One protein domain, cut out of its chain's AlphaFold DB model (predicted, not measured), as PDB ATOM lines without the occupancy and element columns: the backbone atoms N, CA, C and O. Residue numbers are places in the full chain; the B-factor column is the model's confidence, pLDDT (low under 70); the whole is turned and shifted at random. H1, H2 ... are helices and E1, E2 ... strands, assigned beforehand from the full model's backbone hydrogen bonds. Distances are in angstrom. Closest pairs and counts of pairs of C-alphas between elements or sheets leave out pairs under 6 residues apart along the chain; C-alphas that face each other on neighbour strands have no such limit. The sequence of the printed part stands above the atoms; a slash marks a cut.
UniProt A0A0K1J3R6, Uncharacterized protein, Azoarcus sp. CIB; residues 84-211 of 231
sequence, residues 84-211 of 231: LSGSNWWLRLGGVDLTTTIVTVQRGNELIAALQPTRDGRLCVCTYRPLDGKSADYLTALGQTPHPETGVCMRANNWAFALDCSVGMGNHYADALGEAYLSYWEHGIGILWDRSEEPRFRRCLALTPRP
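AT A GLANCE: This is residues 84 to 211 of the 231 residues of an uncharacterized protein of Azoarcus sp. CIB (UniProt A0A0K1J3R6). A strongly twisted five-stranded sheet curls round H1; H1 and H2 cover one face as a second layer, H3 sits beside edge strand E5, and H4 only grazes the sheet. The 128 printed residues hold, along the chain, E1 E2 E3 E4 H1 H2 H3 E5 H4, a mixed class with under half of the residues in named elements. The mixed sheet runs E1 E4 E3 E2 E5. The whole is compact, with a radius of gyration of the C-alphas of 13.9 A and spans of 42 by 30 by 30 A.

IN THESE COORDINATES: E1, residues 90 to 93, begins at C-alpha 90 (171.314, 131.445, 155.138). E2, residues 102 to 107, spans 15.9 A, E3, residues 110 to 117, 21.6 A, and E4 is residues 123 to 127. H1, residues 133 to 142, spans 14.1 A; H2 is residues 158 to 166, H3 170 to 176, and E5 181 to 185. H4, residues 199 to 206, ends at C-alpha 206 (194.372, 141.682, 166.913).

HOW THE PARTS SIT: E2, E3 and E4 form a meander, each strand the antiparallel neighbour of the one before: N 105 and O 113 are 2.9 A apart, N 116 and O 124 3.0 A. E1 is parallel to E4 (N 92 to O 123, 2.9 A); E5 is antiparallel to E2 (N 104 to O 183, 2.8 A). H1 and H2 only just touch, with 3 pairs of C-alphas within 8 A, the closest those of Leu 142 and Ala 162, 6.0 A, at a steep tilt of 47 degrees, opposite ways. H2's height over the sheet is 8.0 A. H3 stands at the sheet's level, only just fitted, on 6 C-alphas; the closest C-alphas of H3 and E5, Asn 171 and Tyr 181, are 4.9 A apart. H4 grazes the sheet with residues 200 to 204. Every O i to N i+4 pair is within hydrogen-bond range in H1, H2 and H3, but 1 of 4 in H4, beside 4 of 5 O i to N i+3 pairs.

THE WHOLE: The C-alphas of Glu 149 and Pro 199, the two farthest apart, are 42.4 A apart. The printed part has no cut. The links H1 to H2 and E5 to H4 are long. The mean pLDDT of the printed part is 94.1, and no printed residue is under 70.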
ATOM      1  N   LEU A  84     176.428 129.727 153.134       90.25
ATOM      2  CA  LEU A  84     175.996 128.539 153.843       90.25
ATOM      3  C   LEU A  84     174.507 128.668 154.128       90.25
ATOM      4  O   LEU A  84     174.059 129.703 154.620       90.25
ATOM      5  N   SER A  85     173.748 127.619 153.845       89.44
ATOM      6  CA  SER A  85     172.307 127.588 154.077       89.44
ATOM      7  C   SER A  85     171.868 126.288 154.725       89.44
ATOM      8  O   SER A  85     172.335 125.218 154.340       89.44
ATOM      9  N   GLY A  86     170.922 126.392 155.653       87.31
ATOM     10  CA  GLY A  86     170.139 125.271 156.158       87.31
ATOM     11  C   GLY A  86     168.711 125.288 155.609       87.31
ATOM     12  O   GLY A  86     168.411 125.960 154.624       87.31
ATOM     13  N   SER A  87     167.809 124.569 156.276       85.19
ATOM     14  CA  SER A  87     166.400 124.435 155.870       85.19
ATOM     15  C   SER A  87     165.626 125.759 155.866       85.19
ATOM     16  O   SER A  87     164.745 125.954 155.032       85.19
ATOM     17  N   ASN A  88     165.944 126.674 156.784       89.44
ATOM     18  CA  ASN A  88     165.243 127.948 156.947       89.44
ATOM     19  C   ASN A  88     166.175 129.143 157.198       89.44
ATOM     20  O   ASN A  88     165.690 130.229 157.511       89.44
ATOM     21  N   TRP A  89     167.486 128.990 157.028       93.50
ATOM     22  CA  TRP A  89     168.469 130.044 157.286       93.50
ATOM     23  C   TRP A  89     169.565 130.066 156.220       93.50
ATOM     24  O   TRP A  89     169.830 129.064 155.559       93.50
ATOM     25  N   TRP A  90     170.201 131.221 156.054       93.25
ATOM     26  CA  TRP A  90     171.314 131.445 155.138       93.25
ATOM     27  C   TRP A  90     172.248 132.502 155.722       93.25
ATOM     28  O   TRP A  90     171.795 133.499 156.293       93.25
ATOM     29  N   LEU A  91     173.551 132.302 155.562       94.88
ATOM     30  CA  LEU A  91     174.605 133.196 156.023       94.88
ATOM     31  C   LEU A  91     175.731 133.246 154.994       94.88
ATOM     32  O   LEU A  91     176.124 132.222 154.439       94.88
ATOM     33  N   ARG A  92     176.323 134.425 154.804       95.25
ATOM     34  CA  ARG A  92     177.587 134.552 154.076       95.25
ATOM     35  C   ARG A  92     178.752 134.350 155.042       95.25
ATOM     36  O   ARG A  92     178.862 135.073 156.028       95.25
ATOM     37  N   LEU A  93     179.644 133.412 154.756       94.56
ATOM     38  CA  LEU A  93     180.853 133.164 155.537       94.56
ATOM     39  C   LEU A  93     182.007 133.997 154.972       94.56
ATOM     40  O   LEU A  93     182.443 133.804 153.834       94.56
ATOM     41  N   GLY A  94     182.515 134.940 155.761       90.38
ATOM     42  CA  GLY A  94     183.570 135.837 155.304       90.38
ATOM     43  C   GLY A  94     184.011 136.844 156.355       90.38
ATOM     44  O   GLY A  94     183.347 137.042 157.368       90.38
ATOM     45  N   GLY A  95     185.153 137.485 156.098       90.44
ATOM     46  CA  GLY A  95     185.747 138.446 157.023       90.44
ATOM     47  C   GLY A  95     184.813 139.612 157.351       90.44
ATOM     48  O   GLY A  95     184.107 140.122 156.478       90.44
ATOM     49  N   VAL A  96     184.846 140.034 158.614       96.38
ATOM     50  CA  VAL A  96     184.104 141.179 159.147       96.38
ATOM     51  C   VAL A  96     185.077 142.275 159.559       96.38
ATOM     52  O   VAL A  96     186.070 141.999 160.232       96.38
ATOM     53  N   ASP A  97     184.802 143.515 159.152       96.94
ATOM     54  CA  ASP A  97     185.600 144.663 159.579       96.94
ATOM     55  C   ASP A  97     185.156 145.115 160.973       96.94
ATOM     56  O   ASP A  97     184.172 145.843 161.139       96.94
ATOM     57  N   LEU A  98     185.917 144.693 161.984       97.81
ATOM     58  CA  LEU A  98     185.656 145.012 163.385       97.81
ATOM     59  C   LEU A  98     185.769 146.511 163.723       97.81
ATOM     60  O   LEU A  98     185.424 146.903 164.837       97.81
ATOM     61  N   THR A  99     186.262 147.352 162.810       97.44
ATOM     62  CA  THR A  99     186.358 148.809 163.010       97.44
ATOM     63  C   THR A  99     185.089 149.558 162.602       97.44
ATOM     64  O   THR A  99     184.975 150.761 162.841       97.44
ATOM     65  N   THR A 100     184.122 148.850 162.016       96.44
ATOM     66  CA  THR A 100     182.856 149.407 161.530       96.44
ATOM     67  C   THR A 100     181.684 149.038 162.437       96.44
ATOM     68  O   THR A 100     181.848 148.401 163.475       96.44
ATOM     69  N   THR A 101     180.478 149.454 162.057       97.38
ATOM     70  CA  THR A 101     179.251 149.053 162.740       97.38
ATOM     71  C   THR A 101     179.037 147.541 162.627       97.38
ATOM     72  O   THR A 101     178.830 147.023 161.529       97.38
ATOM     73  N   ILE A 102     179.037 146.842 163.762       98.00
ATOM     74  CA  ILE A 102     178.909 145.379 163.821       98.00
ATOM     75  C   ILE A 102     177.939 144.938 164.920       98.00
ATOM     76  O   ILE A 102     177.728 145.635 165.915       98.00
ATOM     77  N   VAL A 103     177.392 143.737 164.754       98.44
ATOM     78  CA  VAL A 103     176.789 142.960 165.845       98.44
ATOM     79  C   VAL A 103     177.729 141.800 166.149       98.44
ATOM     80  O   VAL A 103     178.329 141.228 165.246       98.44
ATOM     81  N   THR A 104     177.889 141.449 167.415       98.44
ATOM     82  CA  THR A 104     178.786 140.371 167.843       98.44
ATOM     83  C   THR A 104     178.059 139.369 168.716       98.44
ATOM     84  O   THR A 104     177.201 139.768 169.500       98.44
ATOM     85  N   VAL A 105     178.462 138.103 168.628       98.25
ATOM     86  CA  VAL A 105     178.204 137.102 169.665       98.25
ATOM     87  C   VAL A 105     179.401 137.115 170.611       98.25
ATOM     88  O   VAL A 105     180.546 136.938 170.176       98.25
ATOM     89  N   GLN A 106     179.146 137.363 171.889       95.88
ATOM     90  CA  GLN A 106     180.160 137.496 172.931       95.88
ATOM     91  C   GLN A 106     179.832 136.596 174.111       95.88
ATOM     92  O   GLN A 106     178.683 136.207 174.303       95.88
ATOM     93  N   ARG A 107     180.848 136.285 174.913       93.62
ATOM     94  CA  ARG A 107     180.691 135.568 176.176       93.62
ATOM     95  C   ARG A 107     181.722 136.070 177.174       93.62
ATOM     96  O   ARG A 107     182.928 135.935 176.953       93.62
ATOM     97  N   GLY A 108     181.267 136.712 178.247       90.81
ATOM     98  CA  GLY A 108     182.137 137.531 179.089       90.81
ATOM     99  C   GLY A 108     182.897 138.573 178.254       90.81
ATOM    100  O   GLY A 108     182.291 139.338 177.513       90.81
ATOM    101  N   ASN A 109     184.233 138.573 178.331       90.88
ATOM    102  CA  ASN A 109     185.097 139.473 177.543       90.88
ATOM    103  C   ASN A 109     185.650 138.818 176.258       90.88
ATOM    104  O   ASN A 109     186.647 139.292 175.702       90.88
ATOM    105  N   GLU A 110     185.079 137.692 175.833       94.62
ATOM    106  CA  GLU A 110     185.545 136.931 174.678       94.62
ATOM    107  C   GLU A 110     184.624 137.140 173.475       94.62
ATOM    108  O   GLU A 110     183.401 137.030 173.570       94.62
ATOM    109  N   LEU A 111     185.232 137.436 172.324       97.38
ATOM    110  CA  LEU A 111     184.535 137.538 171.048       97.38
ATOM    111  C   LEU A 111     184.415 136.138 170.437       97.38
ATOM    112  O   LEU A 111     185.431 135.507 170.149       97.38
ATOM    113  N   ILE A 112     183.186 135.666 170.229       97.81
ATOM    114  CA  ILE A 112     182.919 134.370 169.591       97.81
ATOM    115  C   ILE A 112     182.731 134.567 168.090       97.81
ATOM    116  O   ILE A 112     183.424 133.934 167.291       97.81
ATOM    117  N   ALA A 113     181.837 135.478 167.705       98.50
ATOM    118  CA  ALA A 113     181.514 135.764 166.313       98.50
ATOM    119  C   ALA A 113     181.260 137.255 166.087       98.50
ATOM    120  O   ALA A 113     180.807 137.964 166.986       98.50
ATOM    121  N   ALA A 114     181.500 137.717 164.864       98.56
ATOM    122  CA  ALA A 114     181.136 139.054 164.417       98.56
ATOM    123  C   ALA A 114     180.264 138.968 163.166       98.56
ATOM    124  O   ALA A 114     180.458 138.091 162.323       98.56
ATOM    125  N   LEU A 115     179.308 139.888 163.065       98.44
ATOM    126  CA  LEU A 115     178.341 140.000 161.990       98.44
ATOM    127  C   LEU A 115     178.330 141.428 161.446       98.44
ATOM    128  O   LEU A 115     178.328 142.399 162.202       98.44
ATOM    129  N   GLN A 116     178.247 141.538 160.126       97.38
ATOM    130  CA  GLN A 116     178.043 142.800 159.411       97.38
ATOM    131  C   GLN A 116     177.003 142.615 158.299       97.38
ATOM    132  O   GLN A 116     176.849 141.494 157.788       97.38
ATOM    133  N   PRO A 117     176.314 143.686 157.871       97.00
ATOM    134  CA  PRO A 117     175.371 143.596 156.772       97.00
ATOM    135  C   PRO A 117     176.075 143.346 155.435       97.00
ATOM    136  O   PRO A 117     177.141 143.889 155.137       97.00
ATOM    137  N   THR A 118     175.436 142.558 154.582       93.81
ATOM    138  CA  THR A 118     175.685 142.556 153.138       93.81
ATOM    139  C   THR A 118     174.903 143.694 152.467       93.81
ATOM    140  O   THR A 118     174.064 144.349 153.090       93.81
ATOM    141  N   ARG A 119     175.153 143.951 151.174       91.31
ATOM    142  CA  ARG A 119     174.478 145.038 150.430       91.31
ATOM    143  C   ARG A 119     172.954 144.886 150.366       91.31
ATOM    144  O   ARG A 119     172.254 145.885 150.284       91.31
ATOM    145  N   ASP A 120     172.465 143.655 150.396       89.69
ATOM    146  CA  ASP A 120     171.050 143.272 150.390       89.69
ATOM    147  C   ASP A 120     170.455 143.119 151.805       89.69
ATOM    148  O   ASP A 120     169.299 142.732 151.955       89.69
ATOM    149  N   GLY A 121     171.211 143.446 152.861       91.62
ATOM    150  CA  GLY A 121     170.732 143.397 154.248       91.62
ATOM    151  C   GLY A 121     170.720 142.000 154.877       91.62
ATOM    152  O   GLY A 121     170.182 141.831 155.975       91.62
ATOM    153  N   ARG A 122     171.319 141.007 154.208       94.50
ATOM    154  CA  ARG A 122     171.674 139.710 154.799       94.50
ATOM    155  C   ARG A 122     172.929 139.850 155.665       94.50
ATOM    156  O   ARG A 122     173.458 140.947 155.850       94.50
ATOM    157  N   LEU A 123     173.389 138.745 156.243       97.06
ATOM    158  CA  LEU A 123     174.486 138.749 157.208       97.06
ATOM    159  C   LEU A 123     175.738 138.100 156.627       97.06
ATOM    160  O   LEU A 123     175.683 137.033 156.017       97.06
ATOM    161  N   CYS A 124     176.870 138.757 156.854       96.50
ATOM    162  CA  CYS A 124     178.198 138.185 156.708       96.50
ATOM    163  C   CYS A 124     178.770 137.907 158.091       96.50
ATOM    164  O   CYS A 124     178.739 138.803 158.934       96.50
ATOM    165  N   VAL A 125     179.303 136.708 158.302       97.62
ATOM    166  CA  VAL A 125     179.782 136.239 159.602       97.62
ATOM    167  C   VAL A 125     181.190 135.654 159.516       97.62
ATOM    168  O   VAL A 125     181.528 134.932 158.576       97.62
ATOM    169  N   CYS A 126     181.987 135.924 160.549       96.69
ATOM    170  CA  CYS A 126     183.187 135.160 160.878       96.69
ATOM    171  C   CYS A 126     183.225 134.844 162.376       96.69
ATOM    172  O   CYS A 126     182.640 135.561 163.191       96.69
ATOM    173  N   THR A 127     183.948 133.786 162.740       97.69
ATOM    174  CA  THR A 127     184.154 133.373 164.131       97.69
ATOM    175  C   THR A 127     185.608 133.513 164.547       97.69
ATOM    176  O   THR A 127     186.516 133.476 163.722       97.69
ATOM    177  N   TYR A 128     185.828 133.671 165.846       97.75
ATOM    178  CA  TYR A 128     187.147 133.741 166.477       97.75
ATOM    179  C   TYR A 128     187.356 132.599 167.477       97.75
ATOM    180  O   TYR A 128     188.490 132.299 167.843       97.75
ATOM    181  N   ARG A 129     186.269 131.930 167.880       97.56
ATOM    182  CA  ARG A 129     186.238 130.778 168.788       97.56
ATOM    183  C   ARG A 129     185.228 129.729 168.288       97.56
ATOM    184  O   ARG A 129     184.430 130.058 167.408       97.56
ATOM    185  N   PRO A 130     185.291 128.471 168.754       97.44
ATOM    186  CA  PRO A 130     184.250 127.467 168.513       97.44
ATOM    187  C   PRO A 130     182.875 127.922 168.958       97.44
ATOM    188  O   PRO A 130     182.729 128.526 170.019       97.44
ATOM    189  N   LEU A 131     181.875 127.651 168.121       97.38
ATOM    190  CA  LEU A 131     180.490 127.951 168.437       97.38
ATOM    191  C   LEU A 131     179.977 126.969 169.479       97.38
ATOM    192  O   LEU A 131     179.818 125.789 169.175       97.38
ATOM    193  N   ASP A 132     179.660 127.460 170.673       95.62
ATOM    194  CA  ASP A 132     178.738 126.749 171.552       95.62
ATOM    195  C   ASP A 132     177.323 126.716 170.945       95.62
ATOM    196  O   ASP A 132     177.015 127.425 169.981       95.62
ATOM    197  N   GLY A 133     176.454 125.868 171.498       95.06
ATOM    198  CA  GLY A 133     175.104 125.669 170.974       95.06
ATOM    199  C   GLY A 133     174.292 126.963 170.937       95.06
ATOM    200  O   GLY A 133     173.663 127.262 169.929       95.06
ATOM    201  N   LYS A 134     174.397 127.801 171.976       95.31
ATOM    202  CA  LYS A 134     173.692 129.088 172.030       95.31
ATOM    203  C   LYS A 134     174.197 130.073 170.969       95.31
ATOM    204  O   LYS A 134     173.421 130.824 170.382       95.31
ATOM    205  N   SER A 135     175.497 130.076 170.701       97.19
ATOM    206  CA  SER A 135     176.096 130.887 169.640       97.19
ATOM    207  C   SER A 135     175.646 130.411 168.259       97.19
ATOM    208  O   SER A 135     175.319 131.238 167.410       97.19
ATOM    209  N   ALA A 136     175.576 129.094 168.037       97.00
ATOM    210  CA  ALA A 136     175.032 128.518 166.808       97.00
ATOM    211  C   ALA A 136     173.535 128.843 166.629       97.00
ATOM    212  O   ALA A 136     173.122 129.236 165.534       97.00
ATOM    213  N   ASP A 137     172.745 128.783 167.705       95.81
ATOM    214  CA  ASP A 137     171.345 129.222 167.726       95.81
ATOM    215  C   ASP A 137     171.214 130.692 167.318       95.81
ATOM    216  O   ASP A 137     170.416 131.014 166.440       95.81
ATOM    217  N   TYR A 138     172.028 131.598 167.878       97.06
ATOM    218  CA  TYR A 138     171.998 133.002 167.461       97.06
ATOM    219  C   TYR A 138     172.285 133.162 165.972       97.06
ATOM    220  O   TYR A 138     171.557 133.873 165.285       97.06
ATOM    221  N   LEU A 139     173.329 132.518 165.452       97.50
ATOM    222  CA  LEU A 139     173.698 132.678 164.047       97.50
ATOM    223  C   LEU A 139     172.617 132.134 163.104       97.50
ATOM    224  O   LEU A 139     172.247 132.818 162.149       97.50
ATOM    225  N   THR A 140     172.068 130.952 163.384       95.50
ATOM    226  CA  THR A 140     170.995 130.362 162.565       95.50
ATOM    227  C   THR A 140     169.688 131.152 162.682       95.50
ATOM    228  O   THR A 140     169.060 131.446 161.662       95.50
ATOM    229  N   ALA A 141     169.316 131.603 163.885       94.88
ATOM    230  CA  ALA A 141     168.130 132.428 164.105       94.88
ATOM    231  C   ALA A 141     168.239 133.799 163.425       94.88
ATOM    232  O   ALA A 141     167.284 134.248 162.793       94.88
ATOM    233  N   LEU A 142     169.397 134.460 163.504       96.81
ATOM    234  CA  LEU A 142     169.640 135.731 162.819       96.81
ATOM    235  C   LEU A 142     169.729 135.557 161.300       96.81
ATOM    236  O   LEU A 142     169.383 136.480 160.566       96.81
ATOM    237  N   GLY A 143     170.159 134.389 160.823       95.56
ATOM    238  CA  GLY A 143     170.248 134.020 159.410       95.56
ATOM    239  C   GLY A 143     168.926 133.594 158.766       95.56
ATOM    240  O   GLY A 143     168.930 133.219 157.594       95.56
ATOM    241  N   GLN A 144     167.799 133.643 159.485       94.06
ATOM    242  CA  GLN A 144     166.493 133.201 158.982       94.06
ATOM    243  C   GLN A 144     166.170 133.739 157.582       94.06
ATOM    244  O   GLN A 144     166.458 134.887 157.231       94.06
ATOM    245  N   THR A 145     165.573 132.899 156.745       90.94
ATOM    246  CA  THR A 145     165.138 133.294 155.405       90.94
ATOM    247  C   THR A 145     163.964 134.267 155.530       90.94
ATOM    248  O   THR A 145     162.971 133.923 156.171       90.94
ATOM    249  N   PRO A 146     164.060 135.486 154.965       86.81
ATOM    250  CA  PRO A 146     163.005 136.480 155.082       86.81
ATOM    251  C   PRO A 146     161.725 135.989 154.413       86.81
ATOM    252  O   PRO A 146     161.753 135.454 153.303       86.81
ATOM    253  N   HIS A 147     160.594 136.239 155.065       86.75
ATOM    254  CA  HIS A 147     159.298 136.145 154.417       86.75
ATOM    255  C   HIS A 147     159.203 137.219 153.315       86.75
ATOM    256  O   HIS A 147     159.596 138.363 153.571       86.75
ATOM    257  N   PRO A 148     158.652 136.908 152.124       83.19
ATOM    258  CA  PRO A 148     158.629 137.840 150.993       83.19
ATOM    259  C   PRO A 148     157.982 139.200 151.291       83.19
ATOM    260  O   PRO A 148     158.385 140.206 150.717       83.19
ATOM    261  N   GLU A 149     156.988 139.235 152.184       83.00
ATOM    262  CA  GLU A 149     156.209 140.450 152.475       83.00
ATOM    263  C   GLU A 149     156.579 141.124 153.801       83.00
ATOM    264  O   GLU A 149     156.473 142.340 153.933       83.00
ATOM    265  N   THR A 150     156.993 140.347 154.802       83.75
ATOM    266  CA  THR A 150     157.142 140.818 156.194       83.75
ATOM    267  C   THR A 150     158.586 140.762 156.692       83.75
ATOM    268  O   THR A 150     158.863 141.173 157.820       83.75
ATOM    269  N   GLY A 151     159.512 140.288 155.850       88.38
ATOM    270  CA  GLY A 151     160.930 140.172 156.160       88.38
ATOM    271  C   GLY A 151     161.206 139.134 157.249       88.38
ATOM    272  O   GLY A 151     160.640 138.043 157.236       88.38
ATOM    273  N   VAL A 152     162.101 139.449 158.185       89.25
ATOM    274  CA  VAL A 152     162.496 138.542 159.279       89.25
ATOM    275  C   VAL A 152     161.898 139.062 160.578       89.25
ATOM    276  O   VAL A 152     162.239 140.162 161.000       89.25
ATOM    277  N   CYS A 153     160.983 138.313 161.198       88.25
ATOM    278  CA  CYS A 153     160.339 138.698 162.464       88.25
ATOM    279  C   CYS A 153     159.784 140.145 162.472       88.25
ATOM    280  O   CYS A 153     159.973 140.887 163.434       88.25
ATOM    281  N   MET A 154     159.100 140.562 161.397       90.06
ATOM    282  CA  MET A 154     158.578 141.932 161.213       90.06
ATOM    283  C   MET A 154     159.668 143.020 161.127       90.06
ATOM    284  O   MET A 154     159.441 144.182 161.480       90.06
ATOM    285  N   ARG A 155     160.877 142.663 160.689       94.44
ATOM    286  CA  ARG A 155     161.962 143.589 160.340       94.44
ATOM    287  C   ARG A 155     162.274 143.468 158.856       94.44
ATOM    288  O   ARG A 155     162.165 142.392 158.278       94.44
ATOM    289  N   ALA A 156     162.702 144.576 158.253       91.88
ATOM    290  CA  ALA A 156     162.905 144.666 156.806       91.88
ATOM    291  C   ALA A 156     163.928 143.653 156.256       91.88
ATOM    292  O   ALA A 156     163.801 143.218 155.116       91.88
ATOM    293  N   ASN A 157     164.942 143.287 157.044       94.44
ATOM    294  CA  ASN A 157     165.974 142.321 156.673       94.44
ATOM    295  C   ASN A 157     166.672 141.742 157.920       94.44
ATOM    296  O   ASN A 157     166.390 142.146 159.050       94.44
ATOM    297  N   ASN A 158     167.598 140.803 157.703       96.62
ATOM    298  CA  ASN A 158     168.348 140.135 158.768       96.62
ATOM    299  C   ASN A 158     169.224 141.097 159.580       96.62
ATOM    300  O   ASN A 158     169.362 140.911 160.784       96.62
ATOM    301  N   TRP A 159     169.796 142.131 158.959       97.31
ATOM    302  CA  TRP A 159     170.581 143.129 159.688       97.31
ATOM    303  C   TRP A 159     169.727 143.945 160.665       97.31
ATOM    304  O   TRP A 159     170.083 144.076 161.833       97.31
ATOM    305  N   ALA A 160     168.565 144.433 160.224       96.44
ATOM    306  CA  ALA A 160     167.624 145.140 161.089       96.44
ATOM    307  C   ALA A 160     167.115 144.244 162.231       96.44
ATOM    308  O   ALA A 160     166.923 144.720 163.346       96.44
ATOM    309  N   PHE A 161     166.935 142.949 161.963       96.69
ATOM    310  CA  PHE A 161     166.611 141.966 162.992       96.69
ATOM    311  C   PHE A 161     167.762 141.752 163.985       96.69
ATOM    312  O   PHE A 161     167.533 141.783 165.189       96.69
ATOM    313  N   ALA A 162     169.007 141.638 163.516       97.44
ATOM    314  CA  ALA A 162     170.177 141.506 164.383       97.44
ATOM    315  C   ALA A 162     170.371 142.714 165.311       97.44
ATOM    316  O   ALA A 162     170.663 142.534 166.495       97.44
ATOM    317  N   LEU A 163     170.155 143.933 164.803       96.50
ATOM    318  CA  LEU A 163     170.169 145.148 165.621       96.50
ATOM    319  C   LEU A 163     169.097 145.098 166.718       96.50
ATOM    320  O   LEU A 163     169.403 145.344 167.882       96.50
ATOM    321  N   ASP A 164     167.868 144.712 166.375       95.44
ATOM    322  CA  ASP A 164     166.761 144.585 167.331       95.44
ATOM    323  C   ASP A 164     167.049 143.532 168.418       95.44
ATOM    324  O   ASP A 164     166.872 143.790 169.607       95.44
ATOM    325  N   CYS A 165     167.582 142.368 168.036       95.44
ATOM    326  CA  CYS A 165     167.960 141.322 168.986       95.44
ATOM    327  C   CYS A 165     169.119 141.739 169.904       95.44
ATOM    328  O   CYS A 165     169.163 141.326 171.063       95.44
ATOM    329  N   SER A 166     170.053 142.558 169.416       94.75
ATOM    330  CA  SER A 166     171.229 142.987 170.186       94.75
ATOM    331  C   SER A 166     170.911 143.954 171.333       94.75
ATOM    332  O   SER A 166     171.660 144.012 172.305       94.75
ATOM    333  N   VAL A 167     169.775 144.657 171.274       89.56
ATOM    334  CA  VAL A 167     169.331 145.588 172.330       89.56
ATOM    335  C   VAL A 167     168.378 144.948 173.347       89.56
ATOM    336  O   VAL A 167     167.909 145.611 174.270       89.56
ATOM    337  N   GLY A 168     168.071 143.656 173.200       86.94
ATOM    338  CA  GLY A 168     167.178 142.942 174.108       86.94
ATOM    339  C   GLY A 168     167.767 142.775 175.513       86.94
ATOM    340  O   GLY A 168     168.912 142.356 175.676       86.94
ATOM    341  N   MET A 169     166.948 142.995 176.550       85.56
ATOM    342  CA  MET A 169     167.346 142.794 177.957       85.56
ATOM    343  C   MET A 169     167.845 141.370 178.256       85.56
ATOM    344  O   MET A 169     168.625 141.179 179.186       85.56
ATOM    345  N   GLY A 170     167.439 140.381 177.452       87.00
ATOM    346  CA  GLY A 170     167.941 139.007 177.520       87.00
ATOM    347  C   GLY A 170     169.466 138.905 177.433       87.00
ATOM    348  O   GLY A 170     170.046 138.044 178.090       87.00
ATOM    349  N   ASN A 171     170.126 139.817 176.709       92.69
ATOM    350  CA  ASN A 171     171.584 139.827 176.580       92.69
ATOM    351  C   ASN A 171     172.277 140.162 177.909       92.69
ATOM    352  O   ASN A 171     173.283 139.544 178.242       92.69
ATOM    353  N   HIS A 172     171.703 141.066 178.712       87.38
ATOM    354  CA  HIS A 172     172.234 141.384 180.041       87.38
ATOM    355  C   HIS A 172     172.119 140.205 181.013       87.38
ATOM    356  O   HIS A 172     173.033 139.967 181.799       87.38
ATOM    357  N   TYR A 173     171.014 139.457 180.960       88.81
ATOM    358  CA  TYR A 173     170.856 138.253 181.781       88.81
ATOM    359  C   TYR A 173     171.805 137.138 181.340       88.81
ATOM    360  O   TYR A 173     172.401 136.481 182.186       88.81
ATOM    361  N   ALA A 174     171.976 136.959 180.029       90.00
ATOM    362  CA  ALA A 174     172.909 135.988 179.474       90.00
ATOM    363  C   ALA A 174     174.360 136.273 179.899       90.00
ATOM    364  O   ALA A 174     175.036 135.357 180.354       90.00
ATOM    365  N   ASP A 175     174.816 137.529 179.832       90.56
ATOM    366  CA  ASP A 175     176.153 137.911 180.312       90.56
ATOM    367  C   ASP A 175     176.324 137.636 181.817       90.56
ATOM    368  O   ASP A 175     177.323 137.056 182.240       90.56
ATOM    369  N   ALA A 176     175.312 137.960 182.632       88.56
ATOM    370  CA  ALA A 176     175.343 137.703 184.073       88.56
ATOM    371  C   ALA A 176     175.428 136.205 184.427       88.56
ATOM    372  O   ALA A 176     176.026 135.859 185.445       88.56
ATOM    373  N   LEU A 177     174.855 135.335 183.589       88.88
ATOM    374  CA  LEU A 177     174.947 133.873 183.684       88.88
ATOM    375  C   LEU A 177     176.192 133.308 182.977       88.88
ATOM    376  O   LEU A 177     176.356 132.100 182.872       88.88
ATOM    377  N   GLY A 178     177.075 134.156 182.442       90.12
ATOM    378  CA  GLY A 178     178.254 133.704 181.707       90.12
ATOM    379  C   GLY A 178     177.916 132.908 180.443       90.12
ATOM    380  O   GLY A 178     178.715 132.072 180.027       90.12
ATOM    381  N   GLU A 179     176.753 133.141 179.837       92.44
ATOM    382  CA  GLU A 179     176.308 132.539 178.580       92.44
ATOM    383  C   GLU A 179     176.661 133.434 177.384       92.44
ATOM    384  O   GLU A 179     176.980 134.615 177.531       92.44
ATOM    385  N   ALA A 180     176.560 132.894 176.166       95.06
ATOM    386  CA  ALA A 180     176.671 133.711 174.964       95.06
ATOM    387  C   ALA A 180     175.535 134.754 174.877       95.06
ATOM    388  O   ALA A 180     174.369 134.468 175.186       95.06
ATOM    389  N   TYR A 181     175.859 135.956 174.405       96.25
ATOM    390  CA  TYR A 181     174.931 137.074 174.229       96.25
ATOM    391  C   TYR A 181     175.255 137.900 172.980       96.25
ATOM    392  O   TYR A 181     176.370 137.854 172.454       96.25
ATOM    393  N   LEU A 182     174.267 138.661 172.503       97.94
ATOM    394  CA  LEU A 182     174.446 139.604 171.403       97.94
ATOM    395  C   LEU A 182     174.837 140.984 171.932       97.94
ATOM    396  O   LEU A 182     174.296 141.456 172.930       97.94
ATOM    397  N   SER A 183     175.749 141.650 171.230       96.12
ATOM    398  CA  SER A 183     176.165 143.022 171.534       96.12
ATOM    399  C   SER A 183     176.316 143.838 170.254       96.12
ATOM    400  O   SER A 183     176.792 143.322 169.238       96.12
ATOM    401  N   TYR A 184     175.894 145.099 170.306       96.50
ATOM    402  CA  TYR A 184     175.955 146.046 169.198       96.50
ATOM    403  C   TYR A 184     177.070 147.063 169.400       96.50
ATOM    404  O   TYR A 184     177.151 147.715 170.441       96.50
ATOM    405  N   TRP A 185     177.888 147.238 168.365       96.81
ATOM    406  CA  TRP A 185     178.993 148.186 168.349       96.81
ATOM    407  C   TRP A 185     178.818 149.147 167.183       96.81
ATOM    408  O   TRP A 185     179.191 148.841 166.052       96.81
ATOM    409  N   GLU A 186     178.261 150.328 167.454       96.38
ATOM    410  CA  GLU A 186     177.994 151.336 166.422       96.38
ATOM    411  C   GLU A 186     179.274 151.844 165.743       96.38
ATOM    412  O   GLU A 186     179.289 152.133 164.547       96.38
ATOM    413  N   HIS A 187     180.358 151.954 166.512       97.06
ATOM    414  CA  HIS A 187     181.594 152.633 166.121       97.06
ATOM    415  C   HIS A 187     182.803 151.689 166.032       97.06
ATOM    416  O   HIS A 187     183.945 152.149 166.092       97.06
ATOM    417  N   GLY A 188     182.558 150.383 165.911       96.94
ATOM    418  CA  GLY A 188     183.594 149.356 165.966       96.94
ATOM    419  C   GLY A 188     183.782 148.759 167.358       96.94
ATOM    420  O   GLY A 188     183.419 149.346 168.380       96.94
ATOM    421  N   ILE A 189     184.360 147.558 167.386       97.25
ATOM    422  CA  ILE A 189     184.569 146.781 168.608       97.25
ATOM    423  C   ILE A 189     185.374 147.593 169.632       97.25
ATOM    424  O   ILE A 189     186.429 148.165 169.328       97.25
ATOM    425  N   GLY A 190     184.860 147.655 170.859       96.44
ATOM    426  CA  GLY A 190     185.488 148.368 171.967       96.44
ATOM    427  C   GLY A 190     185.391 149.893 171.910       96.44
ATOM    428  O   GLY A 190     186.070 150.531 172.706       96.44
ATOM    429  N   ILE A 191     184.596 150.488 171.014       97.25
ATOM    430  CA  ILE A 191     184.255 151.918 171.072       97.25
ATOM    431  C   ILE A 191     182.836 152.066 171.621       97.25
ATOM    432  O   ILE A 191     181.877 151.584 171.016       97.25
ATOM    433  N   LEU A 192     182.709 152.731 172.767       93.75
ATOM    434  CA  LEU A 192     181.430 152.968 173.432       93.75
ATOM    435  C   LEU A 192     180.654 154.122 172.773       93.75
ATOM    436  O   LEU A 192     181.177 154.866 171.938       93.75
ATOM    437  N   TRP A 193     179.387 154.286 173.165       89.88
ATOM    438  CA  TRP A 193     178.488 155.319 172.630       89.88
ATOM    439  C   TRP A 193     179.022 156.748 172.833       89.88
ATOM    440  O   TRP A 193     178.786 157.630 172.010       89.88
ATOM    441  N   ASP A 194     179.782 156.977 173.906       93.88
ATOM    442  CA  ASP A 194     180.411 158.257 174.241       93.88
ATOM    443  C   ASP A 194     181.774 158.458 173.553       93.88
ATOM    444  O   ASP A 194     182.480 159.424 173.845       93.88
ATOM    445  N   ARG A 195     182.139 157.561 172.622       94.12
ATOM    446  CA  ARG A 195     183.427 157.503 171.908       94.12
ATOM    447  C   ARG A 195     184.631 157.147 172.776       94.12
ATOM    448  O   ARG A 195     185.752 157.189 172.270       94.12
ATOM    449  N   SER A 196     184.433 156.778 174.039       96.12
ATOM    450  CA  SER A 196     185.515 156.226 174.846       96.12
ATOM    451  C   SER A 196     185.875 154.809 174.390       96.12
ATOM    452  O   SER A 196     185.073 154.097 173.774       96.12
ATOM    453  N   GLU A 197     187.115 154.409 174.661       96.50
ATOM    454  CA  GLU A 197     187.579 153.056 174.374       96.50
ATOM    455  C   GLU A 197     187.372 152.145 175.589       96.50
ATOM    456  O   GLU A 197     187.690 152.517 176.716       96.50
ATOM    457  N   GLU A 198     186.921 150.918 175.342       95.31
ATOM    458  CA  GLU A 198     186.931 149.808 176.292       95.31
ATOM    459  C   GLU A 198     188.079 148.851 175.917       95.31
ATOM    460  O   GLU A 198     187.932 148.017 175.008       95.31
ATOM    461  N   PRO A 199     189.246 148.948 176.587       93.56
ATOM    462  CA  PRO A 199     190.454 148.218 176.202       93.56
ATOM    463  C   PRO A 199     190.265 146.700 176.132       93.56
ATOM    464  O   PRO A 199     190.888 146.038 175.297       93.56
ATOM    465  N   ARG A 200     189.376 146.139 176.967       93.31
ATOM    466  CA  ARG A 200     189.092 144.696 176.984       93.31
ATOM    467  C   ARG A 200     188.514 144.192 175.667       93.31
ATOM    468  O   ARG A 200     188.772 143.048 175.316       93.31
ATOM    469  N   PHE A 201     187.793 145.027 174.927       94.81
ATOM    470  CA  PHE A 201     187.260 144.672 173.610       94.81
ATOM    471  C   PHE A 201     188.124 145.207 172.468       94.81
ATOM    472  O   PHE A 201     188.194 144.576 171.417       94.81
ATOM    473  N   ARG A 202     188.876 146.299 172.665       96.00
ATOM    474  CA  ARG A 202     189.818 146.790 171.639       96.00
ATOM    475  C   ARG A 202     190.889 145.765 171.277       96.00
ATOM    476  O   ARG A 202     191.270 145.676 170.111       96.00
ATOM    477  N   ARG A 203     191.307 144.919 172.229       95.25
ATOM    478  CA  ARG A 203     192.232 143.797 171.965       95.25
ATOM    479  C   ARG A 203     191.728 142.830 170.881       95.25
ATOM    480  O   ARG A 203     192.543 142.172 170.243       95.25
ATOM    481  N   CYS A 204     190.412 142.757 170.645       95.81
ATOM    482  CA  CYS A 204     189.822 141.870 169.642       95.81
ATOM    483  C   CYS A 204     190.241 142.221 168.208       95.81
ATOM    484  O   CYS A 204     190.223 141.343 167.351       95.81
ATOM    485  N   LEU A 205     190.684 143.458 167.947       96.75
ATOM    486  CA  LEU A 205     191.215 143.866 166.639       96.75
ATOM    487  C   LEU A 205     192.466 143.080 166.219       96.75
ATOM    488  O   LEU A 205     192.766 143.004 165.033       96.75
ATOM    489  N   ALA A 206     193.195 142.504 167.178       96.38
ATOM    490  CA  ALA A 206     194.372 141.682 166.913       96.38
ATOM    491  C   ALA A 206     194.037 140.198 166.670       96.38
ATOM    492  O   ALA A 206     194.937 139.407 166.383       96.38
ATOM    493  N   LEU A 207     192.770 139.790 166.814       96.00
ATOM    494  CA  LEU A 207     192.369 138.399 166.623       96.00
ATOM    495  C   LEU A 207     192.336 138.041 165.137       96.00
ATOM    496  O   LEU A 207     191.883 138.813 164.294       96.00
ATOM    497  N   THR A 208     192.769 136.822 164.825       95.62
ATOM    498  CA  THR A 208     192.620 136.245 163.486       95.62
ATOM    499  C   THR A 208     191.332 135.423 163.445       95.62
ATOM    500  O   THR A 208     191.148 134.577 164.323       95.62
ATOM    501  N   PRO A 209     190.429 135.654 162.474       96.06
ATOM    502  CA  PRO A 209     189.228 134.842 162.342       96.06
ATOM    503  C   PRO A 209     189.591 133.394 161.996       96.06
ATOM    504  O   PRO A 209     190.558 133.127 161.276       96.06
ATOM    505  N   ARG A 210     188.790 132.459 162.498       95.31
ATOM    506  CA  ARG A 210     188.908 131.035 162.188       95.31
ATOM    507  C   ARG A 210     188.523 130.761 160.729       95.31
ATOM    508  O   ARG A 210     187.746 131.524 160.145       95.31
ATOM    509  N   PRO A 211     189.044 129.678 160.123       93.50
ATOM    510  CA  PRO A 211     188.689 129.307 158.760       93.50
ATOM    511  C   PRO A 211     187.177 129.139 158.579       93.50
ATOM    512  O   PRO A 211     186.516 128.465 159.368       93.50
TER     513      PRO A 211